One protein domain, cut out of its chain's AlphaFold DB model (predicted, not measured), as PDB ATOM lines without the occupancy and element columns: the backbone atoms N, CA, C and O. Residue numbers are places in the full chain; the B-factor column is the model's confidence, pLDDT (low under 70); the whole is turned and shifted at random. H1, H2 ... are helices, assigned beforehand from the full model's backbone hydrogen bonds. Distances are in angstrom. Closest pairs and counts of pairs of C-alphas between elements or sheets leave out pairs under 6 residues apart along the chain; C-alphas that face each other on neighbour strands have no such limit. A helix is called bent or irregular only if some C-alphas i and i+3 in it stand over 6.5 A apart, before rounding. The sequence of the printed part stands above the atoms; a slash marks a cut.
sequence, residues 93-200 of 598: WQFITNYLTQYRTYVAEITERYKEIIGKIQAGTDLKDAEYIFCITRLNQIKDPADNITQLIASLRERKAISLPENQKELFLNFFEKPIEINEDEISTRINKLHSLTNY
ATOM      1  N   TRP A  93     135.754 191.111 120.360       93.12
ATOM      2  CA  TRP A  93     134.711 191.519 119.415       93.12
ATOM      3  C   TRP A  93     134.797 190.754 118.086       93.12
ATOM      4  O   TRP A  93     133.788 190.249 117.587       93.12
ATOM      5  N   GLN A  94     136.010 190.601 117.537       93.81
ATOM      6  CA  GLN A  94     136.217 189.837 116.304       93.81
ATOM      7  C   GLN A  94     135.894 188.357 116.522       93.81
ATOM      8  O   GLN A  94     135.263 187.729 115.670       93.81
ATOM      9  N   PHE A  95     136.295 187.808 117.671       95.31
ATOM     10  CA  PHE A  95     135.993 186.429 118.036       95.31
ATOM     11  C   PHE A  95     134.480 186.186 118.110       95.31
ATOM     12  O   PHE A  95     133.981 185.253 117.481       95.31
ATOM     13  N   ILE A  96     133.743 187.052 118.816       96.19
ATOM     14  CA  ILE A  96     132.279 186.982 118.936       96.19
ATOM     15  C   ILE A  96     131.624 187.047 117.553       96.19
ATOM     16  O   ILE A  96     130.790 186.206 117.228       96.19
ATOM     17  N   THR A  97     132.046 187.990 116.708       95.25
ATOM     18  CA  THR A  97     131.496 188.162 115.353       95.25
ATOM     19  C   THR A  97     131.689 186.909 114.495       95.25
ATOM     20  O   THR A  97     130.761 186.446 113.818       95.25
ATOM     21  N   ASN A  98     132.883 186.317 114.553       95.12
ATOM     22  CA  ASN A  98     133.203 185.085 113.837       95.12
ATOM     23  C   ASN A  98     132.391 183.897 114.374       95.12
ATOM     24  O   ASN A  98     131.824 183.138 113.585       95.12
ATOM     25  N   TYR A  99     132.298 183.758 115.700       95.50
ATOM     26  CA  TYR A  99     131.525 182.702 116.350       95.50
ATOM     27  C   TYR A  99     130.043 182.782 115.968       95.50
ATOM     28  O   TYR A  99     129.486 181.792 115.506       95.50
ATOM     29  N   LEU A 100     129.417 183.958 116.077       95.88
ATOM     30  CA  LEU A 100     128.007 184.150 115.724       95.88
ATOM     31  C   LEU A 100     127.739 183.838 114.247       95.88
ATOM     32  O   LEU A 100     126.728 183.226 113.914       95.88
ATOM     33  N   THR A 101     128.666 184.187 113.353       95.25
ATOM     34  CA  THR A 101     128.552 183.862 111.921       95.25
ATOM     35  C   THR A 101     128.600 182.352 111.670       95.25
ATOM     36  O   THR A 101     127.763 181.812 110.938       95.25
ATOM     37  N   GLN A 102     129.534 181.648 112.314       93.88
ATOM     38  CA  GLN A 102     129.595 180.187 112.256       93.88
ATOM     39  C   GLN A 102     128.346 179.550 112.877       93.88
ATOM     40  O   GLN A 102     127.798 178.606 112.309       93.88
ATOM     41  N   TYR A 103     127.878 180.076 114.008       93.50
ATOM     42  CA  TYR A 103     126.721 179.550 114.718       93.50
ATOM     43  C   TYR A 103     125.434 179.713 113.904       93.50
ATOM     44  O   TYR A 103     124.683 178.751 113.778       93.50
ATOM     45  N   ARG A 104     125.222 180.859 113.243       93.81
ATOM     46  CA  ARG A 104     124.102 181.056 112.300       93.81
ATOM     47  C   ARG A 104     124.105 180.024 111.173       93.81
ATOM     48  O   ARG A 104     123.068 179.442 110.871       93.81
ATOM     49  N   THR A 105     125.275 179.761 110.591       93.31
ATOM     50  CA  THR A 105     125.427 178.740 109.539       93.31
ATOM     51  C   THR A 105     125.069 177.352 110.073       93.31
ATOM     52  O   THR A 105     124.292 176.626 109.461       93.31
ATOM     53  N   TYR A 106     125.565 177.011 111.261       91.06
ATOM     54  CA  TYR A 106     125.274 175.736 111.910       91.06
ATOM     55  C   TYR A 106     123.793 175.565 112.271       91.06
ATOM     56  O   TYR A 106     123.227 174.490 112.086       91.06
ATOM     57  N   VAL A 107     123.136 176.624 112.752       91.38
ATOM     58  CA  VAL A 107     121.696 176.616 113.039       91.38
ATOM     59  C   VAL A 107     120.889 176.398 111.758       91.38
ATOM     60  O   VAL A 107     119.920 175.640 111.786       91.38
ATOM     61  N   ALA A 108     121.302 176.976 110.626       91.38
ATOM     62  CA  ALA A 108     120.661 176.717 109.337       91.38
ATOM     63  C   ALA A 108     120.784 175.236 108.919       91.38
ATOM     64  O   ALA A 108     119.785 174.625 108.539       91.38
ATOM     65  N   GLU A 109     121.967 174.629 109.074       91.44
ATOM     66  CA  GLU A 109     122.187 173.195 108.818       91.44
ATOM     67  C   GLU A 109     121.339 172.299 109.735       91.44
ATOM     68  O   GLU A 109     120.724 171.331 109.282       91.44
ATOM     69  N   ILE A 110     121.272 172.624 111.033       90.25
ATOM     70  CA  ILE A 110     120.419 171.912 111.994       90.25
ATOM     71  C   ILE A 110     118.952 172.019 111.593       90.25
ATOM     72  O   ILE A 110     118.238 171.020 111.649       90.25
ATOM     73  N   THR A 111     118.506 173.211 111.205       90.88
ATOM     74  CA  THR A 111     117.110 173.463 110.838       90.88
ATOM     75  C   THR A 111     116.710 172.626 109.626       90.88
ATOM     76  O   THR A 111     115.619 172.064 109.603       90.88
ATOM     77  N   GLU A 112     117.596 172.468 108.641       91.81
ATOM     78  CA  GLU A 112     117.329 171.580 107.507       91.81
ATOM     79  C   GLU A 112     117.253 170.113 107.941       91.81
ATOM     80  O   GLU A 112     116.319 169.392 107.593       91.81
ATOM     81  N   ARG A 113     118.164 169.692 108.823       91.19
ATOM     82  CA  ARG A 113     118.135 168.345 109.399       91.19
ATOM     83  C   ARG A 113     116.880 168.079 110.237       91.19
ATOM     84  O   ARG A 113     116.396 166.949 110.263       91.19
ATOM     85  N   TYR A 114     116.342 169.092 110.919       93.62
ATOM     86  CA  TYR A 114     115.065 168.993 111.630       93.62
ATOM     87  C   TYR A 114     113.933 168.679 110.656       93.62
ATOM     88  O   TYR A 114     113.182 167.742 110.910       93.62
ATOM     89  N   LYS A 115     113.853 169.378 109.515       92.56
ATOM     90  CA  LYS A 115     112.829 169.118 108.488       92.56
ATOM     91  C   LYS A 115     112.901 167.691 107.950       92.56
ATOM     92  O   LYS A 115     111.867 167.039 107.835       92.56
ATOM     93  N   GLU A 116     114.102 167.184 107.670       92.31
ATOM     94  CA  GLU A 116     114.286 165.798 107.214       92.31
ATOM     95  C   GLU A 116     113.777 164.778 108.244       92.31
ATOM     96  O   GLU A 116     113.086 163.818 107.898       92.31
ATOM     97  N   ILE A 117     114.112 164.982 109.522       91.44
ATOM     98  CA  ILE A 117     113.708 164.096 110.622       91.44
ATOM     99  C   ILE A 117     112.196 164.167 110.853       91.44
ATOM    100  O   ILE A 117     111.554 163.125 110.980       91.44
ATOM    101  N   ILE A 118     111.621 165.370 110.862       90.94
ATOM    102  CA  ILE A 118     110.173 165.593 110.974       90.94
ATOM    103  C   ILE A 118     109.441 164.865 109.844       90.94
ATOM    104  O   ILE A 118     108.522 164.094 110.115       90.94
ATOM    105  N   GLY A 119     109.901 165.023 108.597       90.19
ATOM    106  CA  GLY A 119     109.307 164.359 107.437       90.19
ATOM    107  C   GLY A 119     109.317 162.832 107.550       90.19
ATOM    108  O   GLY A 119     108.326 162.186 107.214       90.19
ATOM    109  N   LYS A 120     110.389 162.237 108.092       89.50
ATOM    110  CA  LYS A 120     110.451 160.785 108.350       89.50
ATOM    111  C   LYS A 120     109.447 160.335 109.402       89.50
ATOM    112  O   LYS A 120     108.743 159.356 109.168       89.50
ATOM    113  N   ILE A 121     109.364 161.050 110.524       86.06
ATOM    114  CA  ILE A 121     108.424 160.726 111.606       86.06
ATOM    115  C   ILE A 121     106.976 160.837 111.112       86.06
ATOM    116  O   ILE A 121     106.184 159.927 111.347       86.06
ATOM    117  N   GLN A 122     106.646 161.897 110.366       86.94
ATOM    118  CA  GLN A 122     105.319 162.089 109.768       86.94
ATOM    119  C   GLN A 122     104.985 161.017 108.717       86.94
ATOM    120  O   GLN A 122     103.845 160.568 108.640       86.94
ATOM    121  N   ALA A 123     105.975 160.554 107.947       86.62
ATOM    122  CA  ALA A 123     105.821 159.478 106.966       86.62
ATOM    123  C   ALA A 123     105.854 158.058 107.574       86.62
ATOM    124  O   ALA A 123     105.836 157.078 106.830       86.62
ATOM    125  N   GLY A 124     105.956 157.918 108.902       82.38
ATOM    126  CA  GLY A 124     106.041 156.615 109.574       82.38
ATOM    127  C   GLY A 124     107.339 155.844 109.298       82.38
ATOM    128  O   GLY A 124     107.364 154.620 109.399       82.38
ATOM    129  N   THR A 125     108.414 156.543 108.926       84.56
ATOM    130  CA  THR A 125     109.741 155.970 108.657       84.56
ATOM    131  C   THR A 125     110.637 156.083 109.889       84.56
ATOM    132  O   THR A 125     110.654 157.115 110.557       84.56
ATOM    133  N   ASP A 126     111.415 155.036 110.180       82.81
ATOM    134  CA  ASP A 126     112.267 155.018 111.370       82.81
ATOM    135  C   ASP A 126     113.515 155.879 111.195       82.81
ATOM    136  O   ASP A 126     114.024 156.083 110.087       82.81
ATOM    137  N   LEU A 127     114.034 156.353 112.321       86.62
ATOM    138  CA  LEU A 127     115.268 157.118 112.369       86.62
ATOM    139  C   LEU A 127     116.480 156.186 112.330       86.62
ATOM    140  O   LEU A 127     116.488 155.088 112.882       86.62
ATOM    141  N   LYS A 128     117.561 156.640 111.703       87.62
ATOM    142  CA  LYS A 128     118.862 155.968 111.801       87.62
ATOM    143  C   LYS A 128     119.474 156.226 113.179       87.62
ATOM    144  O   LYS A 128     119.221 157.254 113.802       87.62
ATOM    145  N   ASP A 129     120.397 155.368 113.613       80.88
ATOM    146  CA  ASP A 129     121.126 155.527 114.886       80.88
ATOM    147  C   ASP A 129     121.713 156.936 115.092       80.88
ATOM    148  O   ASP A 129     121.622 157.518 116.173       80.88
ATOM    149  N   ALA A 130     122.293 157.521 114.041       82.31
ATOM    150  CA  ALA A 130     122.874 158.861 114.095       82.31
ATOM    151  C   ALA A 130     121.829 159.982 114.256       82.31
ATOM    152  O   ALA A 130     122.167 161.075 114.714       82.31
ATOM    153  N   GLU A 131     120.581 159.737 113.863       89.25
ATOM    154  CA  GLU A 131     119.451 160.666 113.984       89.25
ATOM    155  C   GLU A 131     118.840 160.578 115.383       89.25
ATOM    156  O   GLU A 131     118.624 161.615 116.004       89.25
ATOM    157  N   TYR A 132     118.718 159.370 115.950       85.38
ATOM    158  CA  TYR A 132     118.371 159.184 117.364       85.38
ATOM    159  C   TYR A 132     119.324 159.930 118.294       85.38
ATOM    160  O   TYR A 132     118.895 160.721 119.135       85.38
ATOM    161  N   ILE A 133     120.632 159.705 118.124       83.81
ATOM    162  CA  ILE A 133     121.662 160.367 118.937       83.81
ATOM    163  C   ILE A 133     121.549 161.886 118.794       83.81
ATOM    164  O   ILE A 133     121.654 162.606 119.787       83.81
ATOM    165  N   PHE A 134     121.310 162.374 117.578       87.69
ATOM    166  CA  PHE A 134     121.143 163.795 117.311       87.69
ATOM    167  C   PHE A 134     119.921 164.379 118.039       87.69
ATOM    168  O   PHE A 134     120.084 165.337 118.793       87.69
ATOM    169  N   CYS A 135     118.736 163.774 117.914       89.50
ATOM    170  CA  CYS A 135     117.520 164.234 118.592       89.50
ATOM    171  C   CYS A 135     117.663 164.227 120.117       89.50
ATOM    172  O   CYS A 135     117.342 165.215 120.776       89.50
ATOM    173  N   ILE A 136     118.208 163.144 120.680       87.88
ATOM    174  CA  ILE A 136     118.477 163.037 122.119       87.88
ATOM    175  C   ILE A 136     119.441 164.140 122.562       87.88
ATOM    176  O   ILE A 136     119.225 164.772 123.591       87.88
ATOM    177  N   THR A 137     120.500 164.393 121.786       84.38
ATOM    178  CA  THR A 137     121.473 165.448 122.100       84.38
ATOM    179  C   THR A 137     120.799 166.814 122.162       84.38
ATOM    180  O   THR A 137     121.061 167.540 123.110       84.38
ATOM    181  N   ARG A 138     119.903 167.135 121.219       87.81
ATOM    182  CA  ARG A 138     119.148 168.400 121.194       87.81
ATOM    183  C   ARG A 138     118.181 168.540 122.369       87.81
ATOM    184  O   ARG A 138     118.167 169.581 123.012       87.81
ATOM    185  N   LEU A 139     117.421 167.495 122.691       88.00
ATOM    186  CA  LEU A 139     116.486 167.520 123.823       88.00
ATOM    187  C   LEU A 139     117.209 167.675 125.171       88.00
ATOM    188  O   LEU A 139     116.731 168.388 126.045       88.00
ATOM    189  N   ASN A 140     118.398 167.083 125.328       84.19
ATOM    190  CA  ASN A 140     119.209 167.241 126.545       84.19
ATOM    191  C   ASN A 140     119.770 168.663 126.745       84.19
ATOM    192  O   ASN A 140     120.369 168.922 127.785       84.19
ATOM    193  N   GLN A 141     119.634 169.568 125.770       78.62
ATOM    194  CA  GLN A 141     120.048 170.968 125.919       78.62
ATOM    195  C   GLN A 141     119.011 171.814 126.663       78.62
ATOM    196  O   GLN A 141     119.312 172.937 127.062       78.62
ATOM    197  N   ILE A 142     117.791 171.299 126.844       82.62
ATOM    198  CA  ILE A 142     116.756 171.981 127.615       82.62
ATOM    199  C   ILE A 142     117.207 172.025 129.073       82.62
ATOM    200  O   ILE A 142     117.434 170.989 129.699       82.62
ATOM    201  N   LYS A 143     117.326 173.237 129.612       73.38
ATOM    202  CA  LYS A 143     117.589 173.446 131.032       73.38
ATOM    203  C   LYS A 143     116.330 173.081 131.819       73.38
ATOM    204  O   LYS A 143     115.264 173.601 131.511       73.38
ATOM    205  N   ASP A 144     116.475 172.185 132.793       78.94
ATOM    206  CA  ASP A 144     115.387 171.686 133.648       78.94
ATOM    207  C   ASP A 144     114.176 171.163 132.838       78.94
ATOM    208  O   ASP A 144     113.088 171.744 132.878       78.94
ATOM    209  N   PRO A 145     114.350 170.084 132.046       86.44
ATOM    210  CA  PRO A 145     113.299 169.584 131.167       86.44
ATOM    211  C   PRO A 145     112.105 169.061 131.970       86.44
ATOM    212  O   PRO A 145     112.267 168.341 132.954       86.44
ATOM    213  N   ALA A 146     110.893 169.366 131.504       89.56
ATOM    214  CA  ALA A 146     109.668 168.810 132.072       89.56
ATOM    215  C   ALA A 146     109.640 167.267 131.977       89.56
ATOM    216  O   ALA A 146     110.253 166.667 131.088       89.56
ATOM    217  N   ASP A 147     108.893 166.613 132.871       89.81
ATOM    218  CA  ASP A 147     108.859 165.144 132.980       89.81
ATOM    219  C   ASP A 147     108.490 164.443 131.664       89.81
ATOM    220  O   ASP A 147     109.055 163.402 131.325       89.81
ATOM    221  N   ASN A 148     107.590 165.034 130.877       89.81
ATOM    222  CA  ASN A 148     107.184 164.513 129.571       89.81
ATOM    223  C   ASN A 148     108.337 164.491 128.546       89.81
ATOM    224  O   ASN A 148     108.451 163.545 127.766       89.81
ATOM    225  N   ILE A 149     109.227 165.486 128.574       88.50
ATOM    226  CA  ILE A 149     110.437 165.537 127.744       88.50
ATOM    227  C   ILE A 149     111.448 164.491 128.217       88.50
ATOM    228  O   ILE A 149     112.047 163.796 127.395       88.50
ATOM    229  N   THR A 150     111.603 164.320 129.530       89.62
ATOM    230  CA  THR A 150     112.472 163.280 130.102       89.62
ATOM    231  C   THR A 150     112.010 161.878 129.690       89.62
ATOM    232  O   THR A 150     112.828 161.043 129.292       89.62
ATOM    233  N   GLN A 151     110.698 161.632 129.700       87.62
ATOM    234  CA  GLN A 151     110.103 160.390 129.204       87.62
ATOM    235  C   GLN A 151     110.330 160.200 127.699       87.62
ATOM    236  O   GLN A 151     110.725 159.113 127.284       87.62
ATOM    237  N   LEU A 152     110.163 161.249 126.886       89.19
ATOM    238  CA  LEU A 152     110.462 161.198 125.451       89.19
ATOM    239  C   LEU A 152     111.935 160.842 125.188       89.19
ATOM    240  O   LEU A 152     112.227 159.992 124.348       89.19
ATOM    241  N   ILE A 153     112.873 161.438 125.932       88.75
ATOM    242  CA  ILE A 153     114.305 161.114 125.834       88.75
ATOM    243  C   ILE A 153     114.552 159.635 126.162       88.75
ATOM    244  O   ILE A 153     115.330 158.982 125.463       88.75
ATOM    245  N   ALA A 154     113.908 159.098 127.202       86.69
ATOM    246  CA  ALA A 154     114.019 157.684 127.560       86.69
ATOM    247  C   ALA A 154     113.501 156.772 126.434       86.69
ATOM    248  O   ALA A 154     114.225 155.872 126.009       86.69
ATOM    249  N   SER A 155     112.327 157.069 125.870       86.25
ATOM    250  CA  SER A 155     111.769 156.325 124.731       86.25
ATOM    251  C   SER A 155     112.679 156.362 123.497       86.25
ATOM    252  O   SER A 155     112.891 155.345 122.837       86.25
ATOM    253  N   LEU A 156     113.276 157.519 123.185       85.94
ATOM    254  CA  LEU A 156     114.216 157.649 122.067       85.94
ATOM    255  C   LEU A 156     115.507 156.845 122.292       85.94
ATOM    256  O   LEU A 156     116.083 156.339 121.327       85.94
ATOM    257  N   ARG A 157     115.963 156.681 123.542       85.75
ATOM    258  CA  ARG A 157     117.133 155.840 123.868       85.75
ATOM    259  C   ARG A 157     116.884 154.358 123.595       85.75
ATOM    260  O   ARG A 157     117.835 153.651 123.266       85.75
ATOM    261  N   GLU A 158     115.635 153.908 123.668       81.94
ATOM    262  CA  GLU A 158     115.240 152.547 123.286       81.94
ATOM    263  C   GLU A 158     115.195 152.327 121.764       81.94
ATOM    264  O   GLU A 158     114.945 151.205 121.332       81.94
ATOM    265  N   ARG A 159     115.475 153.366 120.957       71.56
ATOM    266  CA  ARG A 159     115.476 153.337 119.481       71.56
ATOM    267  C   ARG A 159     114.128 152.902 118.893       71.56
ATOM    268  O   ARG A 159     114.053 152.024 118.043       71.56
ATOM    269  N   LYS A 160     113.062 153.512 119.412       64.38
ATOM    270  CA  LYS A 160     111.657 153.153 119.169       64.38
ATOM    271  C   LYS A 160     110.808 154.318 118.630       64.38
ATOM    272  O   LYS A 160     109.625 154.402 118.944       64.38
ATOM    273  N   ALA A 161     111.384 155.221 117.834       61.25
ATOM    274  CA  ALA A 161     110.736 156.424 117.297       61.25
ATOM    275  C   ALA A 161     109.440 156.129 116.517       61.25
ATOM    276  O   ALA A 161     108.450 156.827 116.721       61.25
ATOM    277  N   ILE A 162     109.398 155.070 115.692       63.12
ATOM    278  CA  ILE A 162     108.159 154.635 115.005       63.12
ATOM    279  C   ILE A 162     107.051 154.258 115.997       63.12
ATOM    280  O   ILE A 162     105.877 154.554 115.777       63.12
ATOM    281  N   SER A 163     107.428 153.593 117.084       68.38
ATOM    282  CA  SER A 163     106.522 153.089 118.121       68.38
ATOM    283  C   SER A 163     106.293 154.084 119.261       68.38
ATOM    284  O   SER A 163     105.785 153.692 120.311       68.38
ATOM    285  N   LEU A 164     106.679 155.355 119.088       77.12
ATOM    286  CA  LEU A 164     106.369 156.386 120.072       77.12
ATOM    287  C   LEU A 164     104.845 156.493 120.229       77.12
ATOM    288  O   LEU A 164     104.135 156.582 119.223       77.12
ATOM    289  N   PRO A 165     104.328 156.512 121.467       83.12
ATOM    290  CA  PRO A 165     102.946 156.884 121.735       83.12
ATOM    291  C   PRO A 165     102.592 158.233 121.085       83.12
ATOM    292  O   PRO A 165     103.442 159.122 121.011       83.12
ATOM    293  N   GLU A 166     101.348 158.412 120.632       83.50
ATOM    294  CA  GLU A 166     100.934 159.616 119.882       83.50
ATOM    295  C   GLU A 166     101.200 160.926 120.642       83.50
ATOM    296  O   GLU A 166     101.703 161.886 120.066       83.50
ATOM    297  N   ASN A 167     101.007 160.940 121.963       85.19
ATOM    298  CA  ASN A 167     101.348 162.092 122.804       85.19
ATOM    299  C   ASN A 167     102.856 162.423 122.804       85.19
ATOM    300  O   ASN A 167     103.238 163.585 122.918       85.19
ATOM    301  N   GLN A 168     103.731 161.419 122.679       87.44
ATOM    302  CA  GLN A 168     105.178 161.611 122.580       87.44
ATOM    303  C   GLN A 168     105.602 162.042 121.171       87.44
ATOM    304  O   GLN A 168     106.531 162.840 121.047       87.44
ATOM    305  N   LYS A 169     104.919 161.568 120.117       86.88
ATOM    306  CA  LYS A 169     105.125 162.056 118.742       86.88
ATOM    307  C   LYS A 169     104.743 163.524 118.610       86.88
ATOM    308  O   LYS A 169     105.524 164.301 118.072       86.88
ATOM    309  N   GLU A 170     103.592 163.914 119.149       88.25
ATOM    310  CA  GLU A 170     103.149 165.309 119.153       88.25
ATOM    311  C   GLU A 170     104.141 166.197 119.918       88.25
ATOM    312  O   GLU A 170     104.557 167.241 119.423       88.25
ATOM    313  N   LEU A 171     104.612 165.747 121.089       89.81
ATOM    314  CA  LEU A 171     105.639 166.454 121.859       89.81
ATOM    315  C   LEU A 171     106.961 166.599 121.087       89.81
ATOM    316  O   LEU A 171     107.591 167.655 121.140       89.81
ATOM    317  N   PHE A 172     107.378 165.550 120.372       90.88
ATOM    318  CA  PHE A 172     108.564 165.572 119.520       90.88
ATOM    319  C   PHE A 172     108.415 166.607 118.402       90.88
ATOM    320  O   PHE A 172     109.268 167.485 118.269       90.88
ATOM    321  N   LEU A 173     107.323 166.544 117.634       90.25
ATOM    322  CA  LEU A 173     107.055 167.475 116.536       90.25
ATOM    323  C   LEU A 173     107.000 168.918 117.048       90.25
ATOM    324  O   LEU A 173     107.753 169.757 116.568       90.25
ATOM    325  N   ASN A 174     106.253 169.170 118.125       90.62
ATOM    326  CA  ASN A 174     106.157 170.487 118.759       90.62
ATOM    327  C   ASN A 174     107.510 171.063 119.208       90.62
ATOM    328  O   ASN A 174     107.662 172.282 119.289       90.62
ATOM    329  N   PHE A 175     108.484 170.218 119.556       90.88
ATOM    330  CA  PHE A 175     109.829 170.674 119.904       90.88
ATOM    331  C   PHE A 175     110.672 170.978 118.663       90.88
ATOM    332  O   PHE A 175     111.294 172.037 118.596       90.88
ATOM    333  N   PHE A 176     110.709 170.063 117.690       90.75
ATOM    334  CA  PHE A 176     111.578 170.178 116.514       90.75
ATOM    335  C   PHE A 176     111.032 171.127 115.433       90.75
ATOM    336  O   PHE A 176     111.811 171.624 114.626       90.75
ATOM    337  N   GLU A 177     109.730 171.420 115.419       90.50
ATOM    338  CA  GLU A 177     109.125 172.420 114.524       90.50
ATOM    339  C   GLU A 177     109.390 173.860 114.982       90.50
ATOM    340  O   GLU A 177     109.321 174.790 114.176       90.50
ATOM    341  N   LYS A 178     109.723 174.066 116.264       89.12
ATOM    342  CA  LYS A 178     110.051 175.400 116.771       89.12
ATOM    343  C   LYS A 178     111.378 175.888 116.183       89.12
ATOM    344  O   LYS A 178     112.372 175.157 116.234       89.12
ATOM    345  N   PRO A 179     111.431 177.132 115.672       85.75
ATOM    346  CA  PRO A 179     112.678 177.704 115.192       85.75
ATOM    347  C   PRO A 179     113.676 177.829 116.346       85.75
ATOM    348  O   PRO A 179     113.311 178.143 117.480       85.75
ATOM    349  N   ILE A 180     114.951 177.589 116.050       86.38
ATOM    350  CA  ILE A 180     116.026 177.791 117.020       86.38
ATOM    351  C   ILE A 180     116.300 179.291 117.106       86.38
ATOM    352  O   ILE A 180     116.849 179.883 116.176       86.38
ATOM    353  N   GLU A 181     115.929 179.900 118.227       85.62
ATOM    354  CA  GLU A 181     116.231 181.302 118.497       85.62
ATOM    355  C   GLU A 181     117.713 181.487 118.847       85.62
ATOM    356  O   GLU A 181     118.283 180.761 119.667       85.62
ATOM    357  N   ILE A 182     118.347 182.480 118.223       87.38
ATOM    358  CA  ILE A 182     119.732 182.863 118.499       87.38
ATOM    359  C   ILE A 182     119.708 184.144 119.329       87.38
ATOM    360  O   ILE A 182     119.495 185.233 118.800       87.38
ATOM    361  N   ASN A 183     119.958 184.020 120.631       91.50
ATOM    362  CA  ASN A 183     120.127 185.175 121.509       91.50
ATOM    363  C   ASN A 183     121.571 185.703 121.418       91.50
ATOM    364  O   ASN A 183     122.442 185.319 122.202       91.50
ATOM    365  N   GLU A 184     121.842 186.542 120.412       93.69
ATOM    366  CA  GLU A 184     123.190 187.066 120.143       93.69
ATOM    367  C   GLU A 184     123.746 187.892 121.310       93.69
ATOM    368  O   GLU A 184     124.935 187.781 121.617       93.69
ATOM    369  N   ASP A 185     122.897 188.656 122.001       93.88
ATOM    370  CA  ASP A 185     123.292 189.483 123.147       93.88
ATOM    371  C   ASP A 185     123.741 188.628 124.334       93.88
ATOM    372  O   ASP A 185     124.780 188.883 124.956       93.88
ATOM    373  N   GLU A 186     122.992 187.569 124.639       94.38
ATOM    374  CA  GLU A 186     123.319 186.658 125.732       94.38
ATOM    375  C   GLU A 186     124.583 185.842 125.436       94.38
ATOM    376  O   GLU A 186     125.468 185.735 126.291       94.38
ATOM    377  N   ILE A 187     124.719 185.332 124.207       95.19
ATOM    378  CA  ILE A 187     125.930 184.640 123.744       95.19
ATOM    379  C   ILE A 187     127.140 185.572 123.851       95.19
ATOM    380  O   ILE A 187     128.160 185.200 124.439       95.19
ATOM    381  N   SER A 188     127.023 186.803 123.346       96.44
ATOM    382  CA  SER A 188     128.091 187.808 123.405       96.44
ATOM    383  C   SER A 188     128.473 188.129 124.849       96.44
ATOM    384  O   SER A 188     129.657 188.166 125.191       96.44
ATOM    385  N   THR A 189     127.483 188.283 125.731       96.56
ATOM    386  CA  THR A 189     127.685 188.515 127.169       96.56
ATOM    387  C   THR A 189     128.451 187.365 127.817       96.56
ATOM    388  O   THR A 189     129.413 187.600 128.549       96.56
ATOM    389  N   ARG A 190     128.082 186.114 127.530       96.62
ATOM    390  CA  ARG A 190     128.747 184.923 128.083       96.62
ATOM    391  C   ARG A 190     130.174 184.758 127.562       96.62
ATOM    392  O   ARG A 190     131.061 184.419 128.342       96.62
ATOM    393  N   ILE A 191     130.433 185.058 126.288       96.19
ATOM    394  CA  ILE A 191     131.800 185.059 125.735       96.19
ATOM    395  C   ILE A 191     132.644 186.178 126.367       96.19
ATOM    396  O   ILE A 191     133.797 185.945 126.724       96.19
ATOM    397  N   ASN A 192     132.073 187.363 126.597       94.94
ATOM    398  CA  ASN A 192     132.757 188.445 127.314       94.94
ATOM    399  C   ASN A 192     133.072 188.073 128.773       94.94
ATOM    400  O   ASN A 192     134.174 188.350 129.251       94.94
ATOM    401  N   LYS A 193     132.150 187.397 129.477       94.44
ATOM    402  CA  LYS A 193     132.411 186.829 130.814       94.44
ATOM    403  C   LYS A 193     133.531 185.789 130.784       94.44
ATOM    404  O   LYS A 193     134.368 185.766 131.678       94.44
ATOM    405  N   LEU A 194     133.562 184.926 129.766       93.75
ATOM    406  CA  LEU A 194     134.655 183.974 129.590       93.75
ATOM    407  C   LEU A 194     135.982 184.721 129.425       93.75
ATOM    408  O   LEU A 194     136.931 184.430 130.147       93.75
ATOM    409  N   HIS A 195     136.037 185.719 128.541       92.75
ATOM    410  CA  HIS A 195     137.232 186.532 128.308       92.75
ATOM    411  C   HIS A 195     137.744 187.225 129.587       92.75
ATOM    412  O   HIS A 195     138.954 187.271 129.831       92.75
ATOM    413  N   SER A 196     136.838 187.705 130.448       90.81
ATOM    414  CA  SER A 196     137.197 188.391 131.696       90.81
ATOM    415  C   SER A 196     137.804 187.481 132.772       90.81
ATOM    416  O   SER A 196     138.402 187.996 133.717       90.81
ATOM    417  N   LEU A 197     137.763 186.149 132.608       88.00
ATOM    418  CA  LEU A 197     138.440 185.210 133.515       88.00
ATOM    419  C   LEU A 197     139.957 185.431 133.593       88.00
ATOM    420  O   LEU A 197     140.577 185.085 134.597       88.00
ATOM    421  N   THR A 198     140.561 186.041 132.571       83.19
ATOM    422  CA  THR A 198     141.982 186.436 132.586       83.19
ATOM    423  C   THR A 198     142.315 187.445 133.688       83.19
ATOM    424  O   THR A 198     143.451 187.476 134.157       83.19
ATOM    425  N   ASN A 199     141.317 188.203 134.148       84.94
ATOM    426  CA  ASN A 199     141.425 189.201 135.209       84.94
ATOM    427  C   ASN A 199     140.815 188.723 136.536       84.94
ATOM    428  O   ASN A 199     140.616 189.527 137.446       84.94
ATOM    429  N   TYR A 200     140.477 187.434 136.654       83.94
ATOM    430  CA  TYR A 200     139.868 186.906 137.869       83.94
ATOM    431  C   TYR A 200     140.845 187.014 139.055       83.94
ATOM    432  O   TYR A 200     141.958 186.481 138.976       83.94
TER     433      TYR A 200
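AT A GLANCE: This is residues 93 to 200 of the 598 residues of the protein "DUF262 domain-containing protein" of Bacteroidetes bacterium CG2_30_33_31 (UniProt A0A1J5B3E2). One long helix, H1, makes the long axis, with a head of three short helices, H2, H3 and H4, gathered over one side of its later part. H2 and H3 form a helical hairpin and H4 crosses H3; from H4, residues 177 to 183 run back alongside H1 to a fifth helix, H5, near the beginning of H1, where residues 193 to 200 stick out. The printed part has 108 residues with five named helices, in the order H1, H2, H3, H4, H5, and no named strand, and its class is all helix. It is loose, with a radius of gyration of the C-alphas of 16.9 A, and elongated, spanning 52 by 27 by 21 A.

IN THESE COORDINATES: H1, residues 93 to 122, begins with C-alpha 93 at (134.711, 191.519, 119.415), ends with C-alpha 122 at (105.319, 162.089, 109.768) and is 42.7 A long. H2 is residues 129 to 139, 15.7 A long. H3 is residues 147 to 157 and H4 residues 166 to 176, each 15.4 A long. H5, residues 184 to 199, is 23.7 A long and ends with C-alpha 199 at (141.425, 189.201, 135.209). H5 is neither bent nor irregular, but only just: C-alphas 195 and 198 are 6.4 A apart.

HOW THE PARTS SIT: H1, with residues 114 to 121 alone, touches H4 at a shallow tilt of 28 degrees, opposite ways; their closest C-alphas, those of Tyr 114 and Phe 176, are 6.1 A apart. H1 and H2 are close but not clearly touching, with the closest C-alphas, those of Ile 117 and Glu 131, 7.5 A apart. H2 touches H3 in a hairpin at a shallow tilt of 16 degrees, opposite ways, closest at the C-alphas of Ile 136 and Ile 153, 5.9 A. H3 touches H4 about perpendicular, at 87 degrees, closest at the C-alphas of Leu 152 and Gln 168, 6.0 A. H2 and H4 are near each other, with 7 pairs of C-alphas within 10 A. H1, with residues 96 to 100 alone, only just touches residues 184 to 191 of H5, with 3 pairs of C-alphas within 8 A. The closest C-alphas of H1 and H5, those of Ile 96 and Ser 188, are 6.2 A apart, and the two helices run opposite ways at a steep tilt of 47 degrees. H5 is apart from H2, H3 and H4, and H1 is apart from H3. In H1, H2, H3 and H4 every O i to N i+4 pair is within hydrogen-bond range; in H5, 9 of 12 are.

THE WHOLE: The two C-alphas farthest apart, those of Gly 124 and Asn 199, are 54.5 A apart. The printed part has no cut, and its four links are short, not tight. Residues 141 to 147, of which 147 belongs to H3, stand free, as do residues 193 to 200, of which 193 to 199 belong to H5. Without these stretches the body spans 48 by 23 by 20 A. The mean pLDDT of the printed part is 88.0, and residues 160 to 163 are under 70.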